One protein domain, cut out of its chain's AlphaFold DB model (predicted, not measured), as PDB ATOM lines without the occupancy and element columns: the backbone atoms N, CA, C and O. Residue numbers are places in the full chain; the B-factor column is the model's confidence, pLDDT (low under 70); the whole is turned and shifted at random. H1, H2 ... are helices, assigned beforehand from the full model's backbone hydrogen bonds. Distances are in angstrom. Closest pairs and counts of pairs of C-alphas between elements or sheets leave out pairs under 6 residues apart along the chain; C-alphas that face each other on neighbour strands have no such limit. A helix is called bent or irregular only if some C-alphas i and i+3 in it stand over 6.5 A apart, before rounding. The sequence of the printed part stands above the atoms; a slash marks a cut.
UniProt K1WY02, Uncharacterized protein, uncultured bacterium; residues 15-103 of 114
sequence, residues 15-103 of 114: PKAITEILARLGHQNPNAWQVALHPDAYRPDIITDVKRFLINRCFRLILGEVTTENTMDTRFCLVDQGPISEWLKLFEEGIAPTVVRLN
ATOM      1  N   PRO A  15     -28.118  13.679  10.162       95.88
ATOM      2  CA  PRO A  15     -27.682  12.823   9.062       95.88
ATOM      3  C   PRO A  15     -28.413  11.482   8.993       95.88
ATOM      4  O   PRO A  15     -28.883  11.093   7.921       95.88
ATOM      5  N   LYS A  16     -28.579  10.795  10.124       95.19
ATOM      6  CA  LYS A  16     -29.328   9.536  10.169       95.19
ATOM      7  C   LYS A  16     -30.785   9.720   9.739       95.19
ATOM      8  O   LYS A  16     -31.247   8.970   8.881       95.19
ATOM      9  N   ALA A  17     -31.476  10.739  10.253       95.44
ATOM     10  CA  ALA A  17     -32.871  11.014   9.899       95.44
ATOM     11  C   ALA A  17     -33.058  11.253   8.387       95.44
ATOM     12  O   ALA A  17     -33.992  10.735   7.775       95.44
ATOM     13  N   ILE A  18     -32.138  11.989   7.757       97.38
ATOM     14  CA  ILE A  18     -32.158  12.225   6.308       97.38
ATOM     15  C   ILE A  18     -31.959  10.921   5.529       97.38
ATOM     16  O   ILE A  18     -32.722  10.630   4.608       97.38
ATOM     17  N   THR A  19     -30.971  10.108   5.909       97.12
ATOM     18  CA  THR A  19     -30.751   8.793   5.291       97.12
ATOM     19  C   THR A  19     -31.985   7.897   5.422       97.12
ATOM     20  O   THR A  19     -32.344   7.218   4.461       97.12
ATOM     21  N   GLU A  20     -32.663   7.898   6.571       97.12
ATOM     22  CA  GLU A  20     -33.887   7.117   6.792       97.12
ATOM     23  C   GLU A  20     -35.043   7.580   5.896       97.12
ATOM     24  O   GLU A  20     -35.746   6.742   5.326       97.12
ATOM     25  N   ILE A  21     -35.212   8.896   5.705       97.81
ATOM     26  CA  ILE A  21     -36.180   9.458   4.749       97.81
ATOM     27  C   ILE A  21     -35.881   8.952   3.333       97.81
ATOM     28  O   ILE A  21     -36.770   8.422   2.665       97.81
ATOM     29  N   LEU A  22     -34.627   9.063   2.882       97.94
ATOM     30  CA  LEU A  22     -34.223   8.621   1.544       97.94
ATOM     31  C   LEU A  22     -34.422   7.112   1.355       97.94
ATOM     32  O   LEU A  22     -34.929   6.681   0.319       97.94
ATOM     33  N   ALA A  23     -34.070   6.307   2.359       97.56
ATOM     34  CA  ALA A  23     -34.261   4.861   2.329       97.56
ATOM     35  C   ALA A  23     -35.748   4.491   2.227       97.56
ATOM     36  O   ALA A  23     -36.127   3.680   1.383       97.56
ATOM     37  N   ARG A  24     -36.605   5.126   3.039       97.88
ATOM     38  CA  ARG A  24     -38.056   4.893   3.039       97.88
ATOM     39  C   ARG A  24     -38.716   5.276   1.716       97.88
ATOM     40  O   ARG A  24     -39.672   4.621   1.311       97.88
ATOM     41  N   LEU A  25     -38.207   6.304   1.042       97.38
ATOM     42  CA  LEU A  25     -38.689   6.725  -0.274       97.38
ATOM     43  C   LEU A  25     -38.095   5.910  -1.438       97.38
ATOM     44  O   LEU A  25     -38.483   6.128  -2.582       97.38
ATOM     45  N   GLY A  26     -37.207   4.947  -1.171       96.62
ATOM     46  CA  GLY A  26     -36.697   4.015  -2.181       96.62
ATOM     47  C   GLY A  26     -35.423   4.467  -2.897       96.62
ATOM     48  O   GLY A  26     -35.161   4.016  -4.011       96.62
ATOM     49  N   HIS A  27     -34.616   5.338  -2.285       96.25
ATOM     50  CA  HIS A  27     -33.301   5.689  -2.819       96.25
ATOM     51  C   HIS A  27     -32.393   4.449  -2.912       96.25
ATOM     52  O   HIS A  27     -32.290   3.690  -1.948       96.25
ATOM     53  N   GLN A  28     -31.681   4.250  -4.029       95.19
ATOM     54  CA  GLN A  28     -30.874   3.032  -4.227       95.19
ATOM     55  C   GLN A  28     -29.632   2.990  -3.328       95.19
ATOM     56  O   GLN A  28     -29.197   1.923  -2.903       95.19
ATOM     57  N   ASN A  29     -29.057   4.158  -3.035       95.94
ATOM     58  CA  ASN A  29     -27.945   4.304  -2.097       95.94
ATOM     59  C   ASN A  29     -28.175   5.486  -1.134       95.94
ATOM     60  O   ASN A  29     -27.637   6.570  -1.358       95.94
ATOM     61  N   PRO A  30     -29.012   5.330  -0.093       96.50
ATOM     62  CA  PRO A  30     -29.455   6.440   0.760       96.50
ATOM     63  C   PRO A  30     -28.330   7.083   1.585       96.50
ATOM     64  O   PRO A  30     -28.531   8.142   2.168       96.50
ATOM     65  N   ASN A  31     -27.139   6.476   1.624       96.19
ATOM     66  CA  ASN A  31     -25.963   7.016   2.307       96.19
ATOM     67  C   ASN A  31     -25.026   7.805   1.381       96.19
ATOM     68  O   ASN A  31     -24.104   8.447   1.871       96.19
ATOM     69  N   ALA A  32     -25.225   7.779   0.057       95.25
ATOM     70  CA  ALA A  32     -24.262   8.336  -0.899       95.25
ATOM     71  C   ALA A  32     -23.963   9.829  -0.671       95.25
ATOM     72  O   ALA A  32     -22.823  10.266  -0.814       95.25
ATOM     73  N   TRP A  33     -24.970  10.606  -0.264       95.62
ATOM     74  CA  TRP A  33     -24.850  12.044   0.001       95.62
ATOM     75  C   TRP A  33     -23.891  12.377   1.156       95.62
ATOM     76  O   TRP A  33     -23.303  13.457   1.178       95.62
ATOM     77  N   GLN A  34     -23.683  11.440   2.087       95.31
ATOM     78  CA  GLN A  34     -22.821  11.631   3.253       95.31
ATOM     79  C   GLN A  34     -21.349  11.831   2.879       95.31
ATOM     80  O   GLN A  34     -20.618  12.490   3.611       95.31
ATOM     81  N   VAL A  35     -20.919  11.340   1.711       92.06
ATOM     82  CA  VAL A  35     -19.552  11.542   1.199       92.06
ATOM     83  C   VAL A  35     -19.244  13.028   0.974       92.06
ATOM     84  O   VAL A  35     -18.100  13.449   1.120       92.06
ATOM     85  N   ALA A  36     -20.259  13.828   0.642       91.12
ATOM     86  CA  ALA A  36     -20.131  15.269   0.431       91.12
ATOM     87  C   ALA A  36     -20.426  16.098   1.698       91.12
ATOM     88  O   ALA A  36     -20.301  17.326   1.674       91.12
ATOM     89  N   LEU A  37     -20.838  15.460   2.799       96.00
ATOM     90  CA  LEU A  37     -21.193  16.155   4.032       96.00
ATOM     91  C   LEU A  37     -19.941  16.537   4.829       96.00
ATOM     92  O   LEU A  37     -19.015  15.746   4.998       96.00
ATOM     93  N   HIS A  38     -19.923  17.759   5.365       96.25
ATOM     94  CA  HIS A  38     -18.826  18.210   6.217       96.25
ATOM     95  C   HIS A  38     -18.755  17.374   7.513       96.25
ATOM     96  O   HIS A  38     -19.795  17.209   8.160       96.25
ATOM     97  N   PRO A  39     -17.566  16.917   7.962       95.00
ATOM     98  CA  PRO A  39     -17.428  16.050   9.140       95.00
ATOM     99  C   PRO A  39     -18.037  16.618  10.429       95.00
ATOM    100  O   PRO A  39     -18.545  15.867  11.259       95.00
ATOM    101  N   ASP A  40     -18.046  17.947  10.583       94.75
ATOM    102  CA  ASP A  40     -18.653  18.601  11.753       94.75
ATOM    103  C   ASP A  40     -20.159  18.329  11.900       94.75
ATOM    104  O   ASP A  40     -20.691  18.447  13.000       94.75
ATOM    105  N   ALA A  41     -20.858  17.911  10.840       94.06
ATOM    106  CA  ALA A  41     -22.271  17.548  10.935       94.06
ATOM    107  C   ALA A  41     -22.520  16.323  11.841       94.06
ATOM    108  O   ALA A  41     -23.616  16.178  12.379       94.06
ATOM    109  N   TYR A  42     -21.504  15.477  12.047       93.19
ATOM    110  CA  TYR A  42     -21.568  14.275  12.892       93.19
ATOM    111  C   TYR A  42     -21.103  14.510  14.327       93.19
ATOM    112  O   TYR A  42     -21.239  13.640  15.186       93.19
ATOM    113  N   ARG A  43     -20.516  15.673  14.607       92.81
ATOM    114  CA  ARG A  43     -19.929  15.952  15.911       92.81
ATOM    115  C   ARG A  43     -21.015  16.182  16.968       92.81
ATOM    116  O   ARG A  43     -21.960  16.934  16.713       92.81
ATOM    117  N   PRO A  44     -20.907  15.575  18.161       88.69
ATOM    118  CA  PRO A  44     -21.903  15.747  19.218       88.69
ATOM    119  C   PRO A  44     -21.861  17.151  19.841       88.69
ATOM    120  O   PRO A  44     -22.880  17.627  20.323       88.69
ATOM    121  N   ASP A  45     -20.711  17.832  19.793       90.75
ATOM    122  CA  ASP A  45     -20.509  19.175  20.347       90.75
ATOM    123  C   ASP A  45     -21.016  20.311  19.440       90.75
ATOM    124  O   ASP A  45     -21.044  21.471  19.846       90.75
ATOM    125  N   ILE A  46     -21.437  19.989  18.215       91.81
ATOM    126  CA  ILE A  46     -21.973  20.960  17.262       91.81
ATOM    127  C   ILE A  46     -23.484  21.091  17.447       91.81
ATOM    128  O   ILE A  46     -24.224  20.105  17.401       91.81
ATOM    129  N   ILE A  47     -23.951  22.330  17.607       91.50
ATOM    130  CA  ILE A  47     -25.374  22.628  17.788       91.50
ATOM    131  C   ILE A  47     -26.201  22.236  16.556       91.50
ATOM    132  O   ILE A  47     -25.751  22.341  15.411       91.50
ATOM    133  N   THR A  48     -27.446  21.830  16.791       90.94
ATOM    134  CA  THR A  48     -28.351  21.293  15.765       90.94
ATOM    135  C   THR A  48     -28.571  22.242  14.584       90.94
ATOM    136  O   THR A  48     -28.599  21.794  13.440       90.94
ATOM    137  N   ASP A  49     -28.640  23.554  14.822       91.44
ATOM    138  CA  ASP A  49     -28.787  24.548  13.749       91.44
ATOM    139  C   ASP A  49     -27.580  24.577  12.800       91.44
ATOM    140  O   ASP A  49     -27.743  24.708  11.586       91.44
ATOM    141  N   VAL A  50     -26.366  24.391  13.329       93.94
ATOM    142  CA  VAL A  50     -25.149  24.302  12.510       93.94
ATOM    143  C   VAL A  50     -25.148  22.998  11.716       93.94
ATOM    144  O   VAL A  50     -24.830  23.013  10.529       93.94
ATOM    145  N   LYS A  51     -25.579  21.879  12.316       94.81
ATOM    146  CA  LYS A  51     -25.752  20.612  11.587       94.81
ATOM    147  C   LYS A  51     -26.744  20.767  10.427       94.81
ATOM    148  O   LYS A  51     -26.419  20.383   9.305       94.81
ATOM    149  N   ARG A  52     -27.904  21.397  10.664       96.12
ATOM    150  CA  ARG A  52     -28.891  21.727   9.619       96.12
ATOM    151  C   ARG A  52     -28.262  22.552   8.500       96.12
ATOM    152  O   ARG A  52     -28.413  22.195   7.334       96.12
ATOM    153  N   PHE A  53     -27.531  23.612   8.838       96.50
ATOM    154  CA  PHE A  53     -26.849  24.450   7.850       96.50
ATOM    155  C   PHE A  53     -25.870  23.643   6.981       96.50
ATOM    156  O   PHE A  53     -25.876  23.769   5.756       96.50
ATOM    157  N   LEU A  54     -25.052  22.777   7.590       97.12
ATOM    158  CA  LEU A  54     -24.098  21.930   6.864       97.12
ATOM    159  C   LEU A  54     -24.804  20.942   5.926       97.12
ATOM    160  O   LEU A  54     -24.366  20.758   4.788       97.12
ATOM    161  N   ILE A  55     -25.918  20.353   6.366       97.56
ATOM    162  CA  ILE A  55     -26.745  19.460   5.544       97.56
ATOM    163  C   ILE A  55     -27.383  20.235   4.385       97.56
ATOM    164  O   ILE A  55     -27.254  19.825   3.232       97.56
ATOM    165  N   ASN A  56     -28.002  21.388   4.652       98.06
ATOM    166  CA  ASN A  56     -28.579  22.244   3.615       98.06
ATOM    167  C   ASN A  56     -27.529  22.643   2.576       98.06
ATOM    168  O   ASN A  56     -27.786  22.574   1.374       98.06
ATOM    169  N   ARG A  57     -26.322  23.019   3.016       97.19
ATOM    170  CA  ARG A  57     -25.201  23.322   2.122       97.19
ATOM    171  C   ARG A  57     -24.835  22.120   1.251       97.19
ATOM    172  O   ARG A  57     -24.671  22.298   0.046       97.19
ATOM    173  N   CYS A  58     -24.741  20.925   1.832       97.50
ATOM    174  CA  CYS A  58     -24.469  19.688   1.096       97.50
ATOM    175  C   CYS A  58     -25.512  19.456  -0.011       97.50
ATOM    176  O   CYS A  58     -25.156  19.343  -1.184       97.50
ATOM    177  N   PHE A  59     -26.807  19.508   0.316       97.50
ATOM    178  CA  PHE A  59     -27.864  19.301  -0.679       97.50
ATOM    179  C   PHE A  59     -27.966  20.425  -1.713       97.50
ATOM    180  O   PHE A  59     -28.284  20.148  -2.868       97.50
ATOM    181  N   ARG A  60     -27.642  21.679  -1.367       96.56
ATOM    182  CA  ARG A  60     -27.537  22.770  -2.353       96.56
ATOM    183  C   ARG A  60     -26.455  22.493  -3.393       96.56
ATOM    184  O   ARG A  60     -26.678  22.804  -4.557       96.56
ATOM    185  N   LEU A  61     -25.320  21.919  -2.985       94.69
ATOM    186  CA  LEU A  61     -24.257  21.509  -3.906       94.69
ATOM    187  C   LEU A  61     -24.708  20.325  -4.761       94.69
ATOM    188  O   LEU A  61     -24.644  20.414  -5.978       94.69
ATOM    189  N   ILE A  62     -25.263  19.271  -4.153       95.12
ATOM    190  CA  ILE A  62     -25.750  18.086  -4.880       95.12
ATOM    191  C   ILE A  62     -26.803  18.463  -5.932       95.12
ATOM    192  O   ILE A  62     -26.701  18.064  -7.087       95.12
ATOM    193  N   LEU A  63     -27.805  19.264  -5.556       94.88
ATOM    194  CA  LEU A  63     -28.818  19.771  -6.487       94.88
ATOM    195  C   LEU A  63     -28.225  20.771  -7.490       94.88
ATOM    196  O   LEU A  63     -28.770  20.926  -8.582       94.88
ATOM    197  N   GLY A  64     -27.142  21.450  -7.096       93.44
ATOM    198  CA  GLY A  64     -26.280  22.338  -7.882       93.44
ATOM    199  C   GLY A  64     -25.765  21.711  -9.166       93.44
ATOM    200  O   GLY A  64     -25.840  22.345 -10.214       93.44
ATOM    201  N   GLU A  65     -25.315  20.462  -9.063       91.38
ATOM    202  CA  GLU A  65     -24.706  19.684 -10.148       91.38
ATOM    203  C   GLU A  65     -25.726  19.114 -11.150       91.38
ATOM    204  O   GLU A  65     -25.353  18.580 -12.193       91.38
ATOM    205  N   VAL A  66     -27.027  19.201 -10.856       92.06
ATOM    206  CA  VAL A  66     -28.073  18.721 -11.768       92.06
ATOM    207  C   VAL A  66     -28.194  19.681 -12.952       92.06
ATOM    208  O   VAL A  66     -28.682  20.800 -12.806       92.06
ATOM    209  N   THR A  67     -27.773  19.230 -14.135       89.31
ATOM    210  CA  THR A  67     -27.842  20.000 -15.392       89.31
ATOM    211  C   THR A  67     -29.008  19.599 -16.296       89.31
ATOM    212  O   THR A  67     -29.347  20.326 -17.228       89.31
ATOM    213  N   THR A  68     -29.638  18.456 -16.023       88.12
ATOM    214  CA  THR A  68     -30.739  17.903 -16.823       88.12
ATOM    215  C   THR A  68     -32.070  18.614 -16.590       88.12
ATOM    216  O   THR A  68     -32.950  18.552 -17.446       88.12
ATOM    217  N   GLU A  69     -32.234  19.292 -15.452       91.31
ATOM    218  CA  GLU A  69     -33.434  20.055 -15.117       91.31
ATOM    219  C   GLU A  69     -33.143  21.194 -14.131       91.31
ATOM    220  O   GLU A  69     -32.133  21.203 -13.427       91.31
ATOM    221  N   ASN A  70     -34.059  22.159 -14.063       91.06
ATOM    222  CA  ASN A  70     -33.963  23.267 -13.124       91.06
ATOM    223  C   ASN A  70     -34.409  22.829 -11.720       91.06
ATOM    224  O   ASN A  70     -35.591  22.594 -11.486       91.06
ATOM    225  N   THR A  71     -33.472  22.785 -10.772       94.38
ATOM    226  CA  THR A  71     -33.746  22.426  -9.371       94.38
ATOM    227  C   THR A  71     -33.916  23.636  -8.443       94.38
ATOM    228  O   THR A  71     -33.925  23.462  -7.225       94.38
ATOM    229  N   MET A  72     -34.043  24.866  -8.967       91.31
ATOM    230  CA  MET A  72     -34.171  26.080  -8.141       91.31
ATOM    231  C   MET A  72     -35.344  26.000  -7.159       91.31
ATOM    232  O   MET A  72     -35.140  26.251  -5.973       91.31
ATOM    233  N   ASP A  73     -36.521  25.569  -7.619       91.94
ATOM    234  CA  ASP A  73     -37.722  25.441  -6.780       91.94
ATOM    235  C   ASP A  73     -37.520  24.435  -5.642       91.94
ATOM    236  O   ASP A  73     -37.828  24.723  -4.489       91.94
ATOM    237  N   THR A  74     -36.883  23.298  -5.934       94.12
ATOM    238  CA  THR A  74     -36.491  22.314  -4.917       94.12
ATOM    239  C   THR A  74     -35.552  22.937  -3.882       94.12
ATOM    240  O   THR A  74     -35.749  22.771  -2.683       94.12
ATOM    241  N   ARG A  75     -34.549  23.720  -4.303       92.94
ATOM    242  CA  ARG A  75     -33.575  24.332  -3.381       92.94
ATOM    243  C   ARG A  75     -34.210  25.341  -2.413       92.94
ATOM    244  O   ARG A  75     -33.631  25.563  -1.350       92.94
ATOM    245  N   PHE A  76     -35.375  25.919  -2.724       92.56
ATOM    246  CA  PHE A  76     -36.091  26.805  -1.796       92.56
ATOM    247  C   PHE A  76     -36.610  26.084  -0.544       92.56
ATOM    248  O   PHE A  76     -36.786  26.732   0.487       92.56
ATOM    249  N   CYS A  77     -36.776  24.758  -0.578       93.00
ATOM    250  CA  CYS A  77     -37.167  23.977   0.599       93.00
ATOM    251  C   CYS A  77     -36.014  23.780   1.610       93.00
ATOM    252  O   CYS A  77     -36.259  23.359   2.738       93.00
ATOM    253  N   LEU A  78     -34.762  24.110   1.254       94.94
ATOM    254  CA  LEU A  78     -33.591  24.030   2.147       94.94
ATOM    255  C   LEU A  78     -33.487  25.276   3.037       94.94
ATOM    256  O   LEU A  78     -32.619  26.135   2.836       94.94
ATOM    257  N   VAL A  79     -34.399  25.379   4.005       93.94
ATOM    258  CA  VAL A  79     -34.493  26.503   4.950       93.94
ATOM    259  C   VAL A  79     -33.561  26.326   6.150       93.94
ATOM    260  O   VAL A  79     -33.450  25.237   6.713       93.94
ATOM    261  N   ASP A  80     -32.895  27.406   6.566       91.56
ATOM    262  CA  ASP A  80     -31.926  27.396   7.679       91.56
ATOM    263  C   ASP A  80     -32.549  27.740   9.041       91.56
ATOM    264  O   ASP A  80     -31.831  27.823  10.036       91.56
ATOM    265  N   GLN A  81     -33.863  27.963   9.095       90.00
ATOM    266  CA  GLN A  81     -34.588  28.471  10.262       90.00
ATOM    267  C   GLN A  81     -35.805  27.599  10.584       90.00
ATOM    268  O   GLN A  81     -36.276  26.841   9.738       90.00
ATOM    269  N   GLY A  82     -36.330  27.756  11.801       91.25
ATOM    270  CA  GLY A  82     -37.552  27.098  12.268       91.25
ATOM    271  C   GLY A  82     -37.317  25.785  13.029       91.25
ATOM    272  O   GLY A  82     -36.169  25.388  13.253       91.25
ATOM    273  N   PRO A  83     -38.397  25.113  13.463       93.75
ATOM    274  CA  PRO A  83     -38.317  23.831  14.156       93.75
ATOM    275  C   PRO A  83     -37.703  22.733  13.278       93.75
ATOM    276  O   PRO A  83     -37.989  22.634  12.086       93.75
ATOM    277  N   ILE A  84     -36.896  21.854  13.875       93.38
ATOM    278  CA  ILE A  84     -36.257  20.739  13.154       93.38
ATOM    279  C   ILE A  84     -37.281  19.766  12.561       93.38
ATOM    280  O   ILE A  84     -37.067  19.258  11.465       93.38
ATOM    281  N   SER A  85     -38.405  19.534  13.241       93.19
ATOM    282  CA  SER A  85     -39.490  18.688  12.734       93.19
ATOM    283  C   SER A  85     -40.106  19.240  11.446       93.19
ATOM    284  O   SER A  85     -40.343  18.488  10.503       93.19
ATOM    285  N   GLU A  86     -40.326  20.554  11.377       94.62
ATOM    286  CA  GLU A  86     -40.820  21.224  10.172       94.62
ATOM    287  C   GLU A  86     -39.771  21.217   9.064       94.62
ATOM    288  O   GLU A  86     -40.099  20.945   7.913       94.62
ATOM    289  N   TRP A  87     -38.499  21.440   9.406       96.00
ATOM    290  CA  TRP A  87     -37.401  21.337   8.447       96.00
ATOM    291  C   TRP A  87     -37.281  19.925   7.849       96.00
ATOM    292  O   TRP A  87     -37.178  19.795   6.631       96.00
ATOM    293  N   LEU A  88     -37.361  18.867   8.664       96.00
ATOM    294  CA  LEU A  88     -37.359  17.485   8.171       96.00
ATOM    295  C   LEU A  88     -38.573  17.191   7.291       96.00
ATOM    296  O   LEU A  88     -38.432  16.525   6.269       96.00
ATOM    297  N   LYS A  89     -39.750  17.716   7.648       95.69
ATOM    298  CA  LYS A  89     -40.951  17.596   6.821       95.69
ATOM    299  C   LYS A  89     -40.769  18.284   5.463       95.69
ATOM    300  O   LYS A  89     -41.061  17.681   4.438       95.69
ATOM    301  N   LEU A  90     -40.229  19.504   5.441       96.50
ATOM    302  CA  LEU A  90     -39.904  20.217   4.199       96.50
ATOM    303  C   LEU A  90     -38.857  19.472   3.368       96.50
ATOM    304  O   LEU A  90     -38.947  19.446   2.140       96.50
ATOM    305  N   PHE A  91     -37.878  18.846   4.021       97.44
ATOM    306  CA  PHE A  91     -36.914  17.997   3.338       97.44
ATOM    307  C   PHE A  91     -37.604  16.790   2.693       97.44
ATOM    308  O   PHE A  91     -37.397  16.529   1.510       97.44
ATOM    309  N   GLU A  92     -38.435  16.070   3.444       97.69
ATOM    310  CA  GLU A  92     -39.153  14.889   2.964       97.69
ATOM    311  C   GLU A  92     -40.129  15.204   1.825       97.69
ATOM    312  O   GLU A  92     -40.190  14.459   0.852       97.69
ATOM    313  N   GLU A  93     -40.879  16.300   1.928       97.06
ATOM    314  CA  GLU A  93     -41.909  16.663   0.950       97.06
ATOM    315  C   GLU A  93     -41.327  17.394  -0.269       97.06
ATOM    316  O   GLU A  93     -41.842  17.249  -1.378       97.06
ATOM    317  N   GLY A  94     -40.255  18.172  -0.084       96.31
ATOM    318  CA  GLY A  94     -39.698  19.046  -1.120       96.31
ATOM    319  C   GLY A  94     -38.406  18.544  -1.760       96.31
ATOM    320  O   GLY A  94     -38.250  18.627  -2.976       96.31
ATOM    321  N   ILE A  95     -37.465  18.023  -0.965       97.75
ATOM    322  CA  ILE A  95     -36.102  17.691  -1.421       97.75
ATOM    323  C   ILE A  95     -35.977  16.224  -1.801       97.75
ATOM    324  O   ILE A  95     -35.526  15.886  -2.900       97.75
ATOM    325  N   ALA A  96     -36.376  15.349  -0.884       97.31
ATOM    326  CA  ALA A  96     -36.200  13.915  -1.001       97.31
ATOM    327  C   ALA A  96     -36.820  13.313  -2.279       97.31
ATOM    328  O   ALA A  96     -36.158  12.466  -2.881       97.31
ATOM    329  N   PRO A  97     -37.994  13.758  -2.784       97.38
ATOM    330  CA  PRO A  97     -38.567  13.206  -4.009       97.38
ATOM    331  C   PRO A  97     -37.669  13.433  -5.228       97.38
ATOM    332  O   PRO A  97     -37.481  12.523  -6.033       97.38
ATOM    333  N   THR A  98     -37.064  14.619  -5.343       96.00
ATOM    334  CA  THR A  98     -36.107  14.934  -6.413       96.00
ATOM    335  C   THR A  98     -34.834  14.108  -6.267       96.00
ATOM    336  O   THR A  98     -34.381  13.514  -7.243       96.00
ATOM    337  N   VAL A  99     -34.290  14.016  -5.048       96.50
ATOM    338  CA  VAL A  99     -33.092  13.211  -4.749       96.50
ATOM    339  C   VAL A  99     -33.311  11.744  -5.113       96.50
ATOM    340  O   VAL A  99     -32.464  11.152  -5.766       96.50
ATOM    341  N   VAL A 100     -34.463  11.171  -4.772       96.50
ATOM    342  CA  VAL A 100     -34.822   9.782  -5.094       96.50
ATOM    343  C   VAL A 100     -35.052   9.588  -6.586       96.50
ATOM    344  O   VAL A 100     -34.478   8.676  -7.175       96.50
ATOM    345  N   ARG A 101     -35.855  10.451  -7.219       95.44
ATOM    346  CA  ARG A 101     -36.182  10.346  -8.648       95.44
ATOM    347  C   ARG A 101     -34.935  10.411  -9.530       95.44
ATOM    348  O   ARG A 101     -34.873   9.715 -10.539       95.44
ATOM    349  N   LEU A 102     -33.968  11.246  -9.155       93.69
ATOM    350  CA  LEU A 102     -32.692  11.406  -9.853       93.69
ATOM    351  C   LEU A 102     -31.567  10.519  -9.292       93.69
ATOM    352  O   LEU A 102     -30.470  10.523  -9.845       93.69
ATOM    353  N   ASN A 103     -31.834   9.760  -8.224       93.50
ATOM    354  CA  ASN A 103     -30.881   8.903  -7.517       93.50
ATOM    355  C   ASN A 103     -29.578   9.638  -7.126       93.50
ATOM    356  O   ASN A 103     -28.475   9.195  -7.452       93.50
TER     357      ASN A 103
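Overview. This is residues 15 to 103 of the 114 residues of an uncharacterized protein of uncultured bacterium (UniProt K1WY02). Two long helices, H6 and H4, lie side by side with a narrow gap between them, and three shorter helices cover one side of the pair: H1 packs at a slant on H6, while the small H2 and H3 pack on H4. The very short H5 lies on the opposite side and packs on H6. The printed part has 89 residues with six named helices, H1 to H6 in order along the chain, and no named strand; its class is all helix. It is compact, with a radius of gyration of the C-alphas of 12.3 A, yet elongated in outline, spanning 38 by 24 by 22 A.

Along the chain. H6, the longest helix, covers residues 84 to 101 and measures 24.2 A from first to last C-alpha, ending at C-alpha 101 (-36.182, 10.346, -8.648). It has a kink of 38 degrees near residue 91 and is irregular, but only just: C-alphas 93 and 96 are 6.6 A apart. H4, residues 48 to 64, is 23.8 A long and begins at C-alpha 48 (-28.351, 21.293, 15.765). H1, residues 15 to 24, is 14.4 A long and begins at C-alpha 15 (-27.682, 12.823, 9.062). H2 is residues 32 to 36, 8.2 A; H3 is residues 39 to 42, 5.9 A; H5 is residues 72 to 75, 5.1 A.

Arrangement. H6 and H4 are near each other, with 14 pairs of C-alphas within 10 A. H1 touches H6 at a steep tilt of 49 degrees, the same way; their closest C-alphas, of Leu 22 and Ala 96, are 6.2 A apart. H5 touches H6 at residues 94 to 98 of H6 alone, closest at the C-alphas of Thr 74 and Ile 95, 5.8 A. H3 touches H4 at residues 50 to 55 of H4 alone, closest at the C-alphas of Ala 41 and Lys 51, 4.7 A. H2 touches H4 at residues 58 to 62 of H4 alone, closest at the C-alphas of Ala 36 and Cys 58, 6.2 A. H1 is close to but not clearly touching H4, with the C-alphas of Pro 15 and Ile 55 closest at 7.6 A. H2 and H6 are apart, as are H3 and H6. In H1 and H4 every O i to N i+4 pair is within hydrogen-bond range, in H6 11 of 14; H2 has 0 of 1, but 2 of 2 O i to N i+3 pairs, and H3 and H5 are too short for an i+4 pair.

Size, cuts and confidence. The two C-alphas farthest apart, those of Asp 45 and Thr 68, are 38.6 A apart. The printed part has no cut. The links H2 to H3 and H3 to H4 are tight, the other three are short, and no link is long. The mean pLDDT of the printed part is 94.7, and no printed residue is under 70.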